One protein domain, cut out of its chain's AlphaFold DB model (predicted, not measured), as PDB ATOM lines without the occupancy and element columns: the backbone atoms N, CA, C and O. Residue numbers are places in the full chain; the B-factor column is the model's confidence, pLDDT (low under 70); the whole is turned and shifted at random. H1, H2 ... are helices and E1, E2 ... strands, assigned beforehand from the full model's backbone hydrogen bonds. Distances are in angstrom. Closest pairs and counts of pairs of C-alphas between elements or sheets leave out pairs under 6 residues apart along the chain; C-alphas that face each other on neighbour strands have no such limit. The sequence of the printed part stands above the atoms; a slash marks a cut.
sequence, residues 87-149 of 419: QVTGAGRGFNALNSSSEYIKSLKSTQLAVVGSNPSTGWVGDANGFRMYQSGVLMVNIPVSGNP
ATOM      1  N   GLN A  87     -63.357  18.968  -1.490       77.31
ATOM      2  CA  GLN A  87     -64.056  17.752  -1.906       77.31
ATOM      3  C   GLN A  87     -64.661  17.904  -3.304       77.31
ATOM      4  O   GLN A  87     -64.546  16.977  -4.094       77.31
ATOM      5  N   VAL A  88     -65.217  19.069  -3.655       76.44
ATOM      6  CA  VAL A  88     -65.702  19.363  -5.018       76.44
ATOM      7  C   VAL A  88     -64.537  19.414  -6.006       76.44
ATOM      8  O   VAL A  88     -64.575  18.780  -7.057       76.44
ATOM      9  N   THR A  89     -63.449  20.097  -5.642       75.06
ATOM     10  CA  THR A  89     -62.226  20.154  -6.459       75.06
ATOM     11  C   THR A  89     -61.578  18.775  -6.592       75.06
ATOM     12  O   THR A  89     -61.130  18.399  -7.674       75.06
ATOM     13  N   GLY A  90     -61.542  17.995  -5.509       75.38
ATOM     14  CA  GLY A  90     -61.040  16.623  -5.485       75.38
ATOM     15  C   GLY A  90     -61.890  15.678  -6.332       75.38
ATOM     16  O   GLY A  90     -61.336  14.919  -7.122       75.38
ATOM     17  N   ALA A  91     -63.219  15.784  -6.249       75.62
ATOM     18  CA  ALA A  91     -64.154  15.040  -7.087       75.62
ATOM     19  C   ALA A  91     -64.010  15.414  -8.570       75.62
ATOM     20  O   ALA A  91     -63.990  14.526  -9.414       75.62
ATOM     21  N   GLY A  92     -63.812  16.697  -8.895       74.69
ATOM     22  CA  GLY A  92     -63.545  17.149 -10.263       74.69
ATOM     23  C   GLY A  92     -62.225  16.615 -10.823       74.69
ATOM     24  O   GLY A  92     -62.173  16.152 -11.961       74.69
ATOM     25  N   ARG A  93     -61.156  16.601 -10.015       73.12
ATOM     26  CA  ARG A  93     -59.881  15.961 -10.390       73.12
ATOM     27  C   ARG A  93     -60.040  14.453 -10.580       73.12
ATOM     28  O   ARG A  93     -59.477  13.918 -11.527       73.12
ATOM     29  N   GLY A  94     -60.818  13.797  -9.718       70.44
ATOM     30  CA  GLY A  94     -61.150  12.377  -9.828       70.44
ATOM     31  C   GLY A  94     -61.924  12.060 -11.106       70.44
ATOM     32  O   GLY A  94     -61.524  11.171 -11.843       70.44
ATOM     33  N   PHE A  95     -62.965  12.834 -11.420       71.25
ATOM     34  CA  PHE A  95     -63.766  12.687 -12.640       71.25
ATOM     35  C   PHE A  95     -62.932  12.891 -13.910       71.25
ATOM     36  O   PHE A  95     -62.981  12.070 -14.819       71.25
ATOM     37  N   ASN A  96     -62.089  13.926 -13.942       67.38
ATOM     38  CA  ASN A  96     -61.192  14.188 -15.071       67.38
ATOM     39  C   ASN A  96     -60.075  13.140 -15.220       67.38
ATOM     40  O   ASN A  96     -59.415  13.105 -16.255       67.38
ATOM     41  N   ALA A  97     -59.841  12.318 -14.194       63.09
ATOM     42  CA  ALA A  97     -58.911  11.195 -14.222       63.09
ATOM     43  C   ALA A  97     -59.569   9.876 -14.677       63.09
ATOM     44  O   ALA A  97     -58.882   8.852 -14.725       63.09
ATOM     45  N   LEU A  98     -60.865   9.880 -15.016       68.00
ATOM     46  CA  LEU A  98     -61.593   8.744 -15.588       68.00
ATOM     47  C   LEU A  98     -61.730   8.900 -17.113       68.00
ATOM     48  O   LEU A  98     -61.873  10.004 -17.633       68.00
ATOM     49  N   ASN A  99     -61.666   7.790 -17.851       60.81
ATOM     50  CA  ASN A  99     -62.011   7.766 -19.272       60.81
ATOM     51  C   ASN A  99     -63.542   7.811 -19.456       60.81
ATOM     52  O   ASN A  99     -64.306   7.736 -18.494       60.81
ATOM     53  N   SER A 100     -64.012   7.887 -20.704       63.44
ATOM     54  CA  SER A 100     -65.446   7.943 -21.041       63.44
ATOM     55  C   SER A 100     -66.267   6.719 -20.604       63.44
ATOM     56  O   SER A 100     -67.488   6.742 -20.724       63.44
ATOM     57  N   SER A 101     -65.615   5.662 -20.114       67.19
ATOM     58  CA  SER A 101     -66.236   4.437 -19.599       67.19
ATOM     59  C   SER A 101     -66.146   4.321 -18.070       67.19
ATOM     60  O   SER A 101     -66.374   3.242 -17.530       67.19
ATOM     61  N   SER A 102     -65.805   5.407 -17.364       59.34
ATOM     62  CA  SER A 102     -65.617   5.434 -15.903       59.34
ATOM     63  C   SER A 102     -64.507   4.507 -15.385       59.34
ATOM     64  O   SER A 102     -64.483   4.158 -14.206       59.34
ATOM     65  N   GLU A 103     -63.558   4.119 -16.238       59.78
ATOM     66  CA  GLU A 103     -62.323   3.458 -15.815       59.78
ATOM     67  C   GLU A 103     -61.243   4.522 -15.574       59.78
ATOM     68  O   GLU A 103     -61.191   5.520 -16.293       59.78
ATOM     69  N   TYR A 104     -60.335   4.316 -14.615       58.56
ATOM     70  CA  TYR A 104     -59.161   5.189 -14.470       58.56
ATOM     71  C   TYR A 104     -58.415   5.324 -15.809       58.56
ATOM     72  O   TYR A 104     -58.179   4.321 -16.488       58.56
ATOM     73  N   ILE A 105     -58.054   6.556 -16.198       56.69
ATOM     74  CA  ILE A 105     -57.332   6.857 -17.442       56.69
ATOM     75  C   ILE A 105     -56.055   6.013 -17.494       56.69
ATOM     76  O   ILE A 105     -55.073   6.263 -16.800       56.69
ATOM     77  N   LYS A 106     -56.082   5.009 -18.373       55.94
ATOM     78  CA  LYS A 106     -55.022   4.033 -18.678       55.94
ATOM     79  C   LYS A 106     -53.787   4.648 -19.379       55.94
ATOM     80  O   LYS A 106     -53.056   3.941 -20.064       55.94
ATOM     81  N   SER A 107     -53.532   5.953 -19.244       50.97
ATOM     82  CA  SER A 107     -52.397   6.653 -19.864       50.97
ATOM     83  C   SER A 107     -51.797   7.678 -18.901       50.97
ATOM     84  O   SER A 107     -52.360   8.742 -18.649       50.97
ATOM     85  N   LEU A 108     -50.632   7.341 -18.348       59.28
ATOM     86  CA  LEU A 108     -49.834   8.225 -17.505       59.28
ATOM     87  C   LEU A 108     -49.079   9.211 -18.408       59.28
ATOM     88  O   LEU A 108     -48.042   8.870 -18.979       59.28
ATOM     89  N   LYS A 109     -49.564  10.448 -18.542       52.66
ATOM     90  CA  LYS A 109     -48.764  11.533 -19.132       52.66
ATOM     91  C   LYS A 109     -47.762  12.010 -18.070       52.66
ATOM     92  O   LYS A 109     -48.072  12.872 -17.250       52.66
ATOM     93  N   SER A 110     -46.586  11.376 -18.032       55.62
ATOM     94  CA  SER A 110     -45.666  11.385 -16.877       55.62
ATOM     95  C   SER A 110     -45.140  12.759 -16.449       55.62
ATOM     96  O   SER A 110     -44.730  12.918 -15.304       55.62
ATOM     97  N   THR A 111     -45.217  13.784 -17.302       51.09
ATOM     98  CA  THR A 111     -44.793  15.151 -16.953       51.09
ATOM     99  C   THR A 111     -45.640  15.809 -15.857       51.09
ATOM    100  O   THR A 111     -45.250  16.857 -15.356       51.09
ATOM    101  N   GLN A 112     -46.799  15.246 -15.494       52.81
ATOM    102  CA  GLN A 112     -47.699  15.792 -14.462       52.81
ATOM    103  C   GLN A 112     -47.846  14.896 -13.222       52.81
ATOM    104  O   GLN A 112     -48.491  15.294 -12.251       52.81
ATOM    105  N   LEU A 113     -47.241  13.705 -13.228       59.03
ATOM    106  CA  LEU A 113     -47.195  12.810 -12.074       59.03
ATOM    107  C   LEU A 113     -45.934  13.125 -11.272       59.03
ATOM    108  O   LEU A 113     -44.842  12.695 -11.625       59.03
ATOM    109  N   ALA A 114     -46.086  13.906 -10.206       57.22
ATOM    110  CA  ALA A 114     -45.036  14.105  -9.217       57.22
ATOM    111  C   ALA A 114     -45.208  13.066  -8.103       57.22
ATOM    112  O   ALA A 114     -46.239  13.050  -7.428       57.22
ATOM    113  N   VAL A 115     -44.210  12.204  -7.892       62.84
ATOM    114  CA  VAL A 115     -44.172  11.385  -6.676       62.84
ATOM    115  C   VAL A 115     -43.897  12.310  -5.499       62.84
ATOM    116  O   VAL A 115     -42.841  12.934  -5.417       62.84
ATOM    117  N   VAL A 116     -44.861  12.409  -4.587       56.81
ATOM    118  CA  VAL A 116     -44.691  13.116  -3.316       56.81
ATOM    119  C   VAL A 116     -44.260  12.076  -2.281       56.81
ATOM    120  O   VAL A 116     -45.089  11.313  -1.794       56.81
ATOM    121  N   GLY A 117     -42.957  11.999  -1.989       70.88
ATOM    122  CA  GLY A 117     -42.381  11.037  -1.038       70.88
ATOM    123  C   GLY A 117     -41.167  10.275  -1.579       70.88
ATOM    124  O   GLY A 117     -40.669  10.558  -2.666       70.88
ATOM    125  N   SER A 118     -40.666   9.311  -0.801       82.88
ATOM    126  CA  SER A 118     -39.579   8.412  -1.209       82.88
ATOM    127  C   SER A 118     -40.064   7.335  -2.186       82.88
ATOM    128  O   SER A 118     -41.211   6.896  -2.110       82.88
ATOM    129  N   ASN A 119     -39.170   6.849  -3.052       86.88
ATOM    130  CA  ASN A 119     -39.451   5.707  -3.927       86.88
ATOM    131  C   ASN A 119     -39.852   4.453  -3.118       86.88
ATOM    132  O   ASN A 119     -39.374   4.274  -1.993       86.88
ATOM    133  N   PRO A 120     -40.704   3.569  -3.674       88.75
ATOM    134  CA  PRO A 120     -41.099   2.338  -3.003       88.75
ATOM    135  C   PRO A 120     -39.917   1.367  -2.883       88.75
ATOM    136  O   PRO A 120     -39.073   1.291  -3.773       88.75
ATOM    137  N   SER A 121     -39.899   0.564  -1.815       92.75
ATOM    138  CA  SER A 121     -38.940  -0.545  -1.686       92.75
ATOM    139  C   SER A 121     -39.205  -1.637  -2.735       92.75
ATOM    140  O   SER A 121     -38.282  -2.114  -3.387       92.75
ATOM    141  N   THR A 122     -40.473  -1.977  -2.978       94.56
ATOM    142  CA  THR A 122     -40.883  -2.900  -4.045       94.56
ATOM    143  C   THR A 122     -42.066  -2.298  -4.791       94.56
ATOM    144  O   THR A 122     -43.044  -1.899  -4.160       94.56
ATOM    145  N   GLY A 123     -41.988  -2.210  -6.119       90.62
ATOM    146  CA  GLY A 123     -43.038  -1.616  -6.951       90.62
ATOM    147  C   GLY A 123     -42.481  -0.860  -8.153       90.62
ATOM    148  O   GLY A 123     -41.343  -1.073  -8.559       90.62
ATOM    149  N   TRP A 124     -43.279   0.034  -8.730       91.06
ATOM    150  CA  TRP A 124     -42.881   0.841  -9.884       91.06
ATOM    151  C   TRP A 124     -43.232   2.318  -9.681       91.06
ATOM    152  O   TRP A 124     -44.128   2.659  -8.913       91.06
ATOM    153  N   VAL A 125     -42.500   3.189 -10.372       87.19
ATOM    154  CA  VAL A 125     -42.679   4.642 -10.395       87.19
ATOM    155  C   VAL A 125     -42.609   5.124 -11.840       87.19
ATOM    156  O   VAL A 125     -41.634   4.839 -12.533       87.19
ATOM    157  N   GLY A 126     -43.610   5.886 -12.281       84.81
ATOM    158  CA  GLY A 126     -43.595   6.615 -13.552       84.81
ATOM    159  C   GLY A 126     -43.852   8.102 -13.316       84.81
ATOM    160  O   GLY A 126     -44.974   8.475 -12.981       84.81
ATOM    161  N   ASP A 127     -42.830   8.940 -13.473       81.69
ATOM    162  CA  ASP A 127     -42.873  10.385 -13.202       81.69
ATOM    163  C   ASP A 127     -42.052  11.180 -14.242       81.69
ATOM    164  O   ASP A 127     -41.664  10.661 -15.294       81.69
ATOM    165  N   ALA A 128     -41.764  12.451 -13.946       79.31
ATOM    166  CA  ALA A 128     -40.935  13.317 -14.789       79.31
ATOM    167  C   ALA A 128     -39.464  12.863 -14.928       79.31
ATOM    168  O   ALA A 128     -38.754  13.378 -15.787       79.31
ATOM    169  N   ASN A 129     -38.998  11.910 -14.115       84.06
ATOM    170  CA  ASN A 129     -37.643  11.363 -14.190       84.06
ATOM    171  C   ASN A 129     -37.570  10.074 -15.028       84.06
ATOM    172  O   ASN A 129     -36.471   9.635 -15.369       84.06
ATOM    173  N   GLY A 130     -38.715   9.472 -15.374       88.62
ATOM    174  CA  GLY A 130     -38.813   8.288 -16.229       88.62
ATOM    175  C   GLY A 130     -39.653   7.168 -15.619       88.62
ATOM    176  O   GLY A 130     -40.456   7.392 -14.710       88.62
ATOM    177  N   PHE A 131     -39.458   5.949 -16.122       91.12
ATOM    178  CA  PHE A 131     -40.090   4.731 -15.610       91.12
ATOM    179  C   PHE A 131     -39.067   3.878 -14.856       91.12
ATOM    180  O   PHE A 131     -38.026   3.516 -15.404       91.12
ATOM    181  N   ARG A 132     -39.346   3.563 -13.591       92.56
ATOM    182  CA  ARG A 132     -38.432   2.852 -12.690       92.56
ATOM    183  C   ARG A 132     -39.153   1.741 -11.946       92.56
ATOM    184  O   ARG A 132     -40.265   1.946 -11.473       92.56
ATOM    185  N   MET A 133     -38.511   0.589 -11.798       95.50
ATOM    186  CA  MET A 133     -39.023  -0.545 -11.022       95.50
ATOM    187  C   MET A 133     -38.034  -0.922  -9.930       95.50
ATOM    188  O   MET A 133     -36.836  -1.031 -10.191       95.50
ATOM    189  N   TYR A 134     -38.546  -1.146  -8.726       94.62
ATOM    190  CA  TYR A 134     -37.774  -1.471  -7.534       94.62
ATOM    191  C   TYR A 134     -38.154  -2.846  -6.992       94.62
ATOM    192  O   TYR A 134     -39.328  -3.228  -7.006       94.62
ATOM    193  N   GLN A 135     -37.166  -3.557  -6.460       96.12
ATOM    194  CA  GLN A 135     -37.350  -4.781  -5.690       96.12
ATOM    195  C   GLN A 135     -36.431  -4.740  -4.470       96.12
ATOM    196  O   GLN A 135     -35.214  -4.627  -4.608       96.12
ATOM    197  N   SER A 136     -37.011  -4.821  -3.269       94.62
ATOM    198  CA  SER A 136     -36.266  -4.783  -2.000       94.62
ATOM    199  C   SER A 136     -35.307  -3.583  -1.876       94.62
ATOM    200  O   SER A 136     -34.198  -3.708  -1.367       94.62
ATOM    201  N   GLY A 137     -35.722  -2.418  -2.375       91.31
ATOM    202  CA  GLY A 137     -34.966  -1.165  -2.366       91.31
ATOM    203  C   GLY A 137     -33.952  -1.014  -3.505       91.31
ATOM    204  O   GLY A 137     -33.360   0.053  -3.641       91.31
ATOM    205  N   VAL A 138     -33.763  -2.036  -4.345       94.62
ATOM    206  CA  VAL A 138     -32.832  -2.011  -5.481       94.62
ATOM    207  C   VAL A 138     -33.575  -1.627  -6.755       94.62
ATOM    208  O   VAL A 138     -34.644  -2.162  -7.043       94.62
ATOM    209  N   LEU A 139     -33.010  -0.697  -7.527       94.50
ATOM    210  CA  LEU A 139     -33.525  -0.317  -8.840       94.50
ATOM    211  C   LEU A 139     -33.218  -1.427  -9.854       94.50
ATOM    212  O   LEU A 139     -32.062  -1.636 -10.212       94.50
ATOM    213  N   MET A 140     -34.255  -2.122 -10.314       95.44
ATOM    214  CA  MET A 140     -34.146  -3.263 -11.230       95.44
ATOM    215  C   MET A 140     -34.374  -2.870 -12.685       95.44
ATOM    216  O   MET A 140     -33.752  -3.431 -13.571       95.44
ATOM    217  N   VAL A 141     -35.247  -1.904 -12.961       96.50
ATOM    218  CA  VAL A 141     -35.454  -1.381 -14.319       96.50
ATOM    219  C   VAL A 141     -35.454   0.129 -14.245       96.50
ATOM    220  O   VAL A 141     -36.128   0.696 -13.389       96.50
ATOM    221  N   ASN A 142     -34.722   0.778 -15.140       95.50
ATOM    222  CA  ASN A 142     -34.697   2.224 -15.271       95.50
ATOM    223  C   ASN A 142     -34.776   2.593 -16.746       95.50
ATOM    224  O   ASN A 142     -33.890   2.244 -17.519       95.50
ATOM    225  N   ILE A 143     -35.819   3.319 -17.122       95.75
ATOM    226  CA  ILE A 143     -35.974   3.945 -18.431       95.75
ATOM    227  C   ILE A 143     -36.059   5.447 -18.154       95.75
ATOM    228  O   ILE A 143     -37.154   5.965 -17.902       95.75
ATOM    229  N   PRO A 144     -34.910   6.138 -18.088       92.81
ATOM    230  CA  PRO A 144     -34.885   7.548 -17.742       92.81
ATOM    231  C   PRO A 144     -35.385   8.401 -18.913       92.81
ATOM    232  O   PRO A 144     -35.367   7.980 -20.068       92.81
ATOM    233  N   VAL A 145     -35.779   9.642 -18.625       89.69
ATOM    234  CA  VAL A 145     -36.121  10.629 -19.674       89.69
ATOM    235  C   VAL A 145     -34.911  11.071 -20.509       89.69
ATOM    236  O   VAL A 145     -35.078  11.648 -21.580       89.69
ATOM    237  N   SER A 146     -33.696  10.818 -20.019       91.31
ATOM    238  CA  SER A 146     -32.429  11.059 -20.709       91.31
ATOM    239  C   SER A 146     -31.363  10.081 -20.210       91.31
ATOM    240  O   SER A 146     -31.346   9.735 -19.028       91.31
ATOM    241  N   GLY A 147     -30.467   9.645 -21.096       92.50
ATOM    242  CA  GLY A 147     -29.458   8.618 -20.819       92.50
ATOM    243  C   GLY A 147     -29.885   7.210 -21.248       92.50
ATOM    244  O   GLY A 147     -30.869   7.032 -21.963       92.50
ATOM    245  N   ASN A 148     -29.112   6.206 -20.829       93.38
ATOM    246  CA  ASN A 148     -29.310   4.820 -21.253       93.38
ATOM    247  C   ASN A 148     -30.250   4.073 -20.296       93.38
ATOM    248  O   ASN A 148     -30.067   4.167 -19.077       93.38
ATOM    249  N   PRO A 149     -31.207   3.286 -20.815       95.31
ATOM    250  CA  PRO A 149     -31.954   2.345 -19.997       95.31
ATOM    251  C   PRO A 149     -31.039   1.317 -19.325       95.31
ATOM    252  O   PRO A 149     -30.007   0.934 -19.880       95.31
TER     253      PRO A 149
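AT A GLANCE: This is residues 87 to 149 of the 419 residues of the protein "Chaperone of endosialidase" of Nitrosomonas ureae (UniProt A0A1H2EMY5). A short helix, H1, sits at one end, well away from a small three-stranded sheet at the other, with the winding residues 97 to 122 between them. The 63 printed residues run H1, E1, E2, E3, a mixed class with 28 residues, under half, in named elements. The antiparallel sheet, order E1 - E2 - E3, is a meander, each strand the antiparallel neighbour of the one before. The whole is loose and elongated, with a radius of gyration of the C-alphas of 14.4 A and spans of 39 by 21 by 18 A.

IN THESE COORDINATES: H1, residues 87 to 96, begins at C-alpha 87 (-64.056, 17.752, -1.906) and is 13.9 A long. E1 is residues 123 to 127, 13.5 A; E2 130 to 135, 16.9 A; E3 138 to 144, 15.7 A, ending at C-alpha 144 (-34.885, 7.548, -17.742).

HOW THE PARTS SIT: H1 is not on the sheet; its O i to N i+4 pairs are all within hydrogen-bond range. Hairpin E1 and E2 has N 125 and O 132 at 2.8 A; hairpin E2 and E3 has N 133 and O 141 at 2.9 A.

THE WHOLE: The C-alphas of Val 88 and Asn 148, the farthest apart, are 42.4 A apart. The printed part has no cut; H1 to E1 is a long link. Residues 96 to 116 have pLDDT under 70.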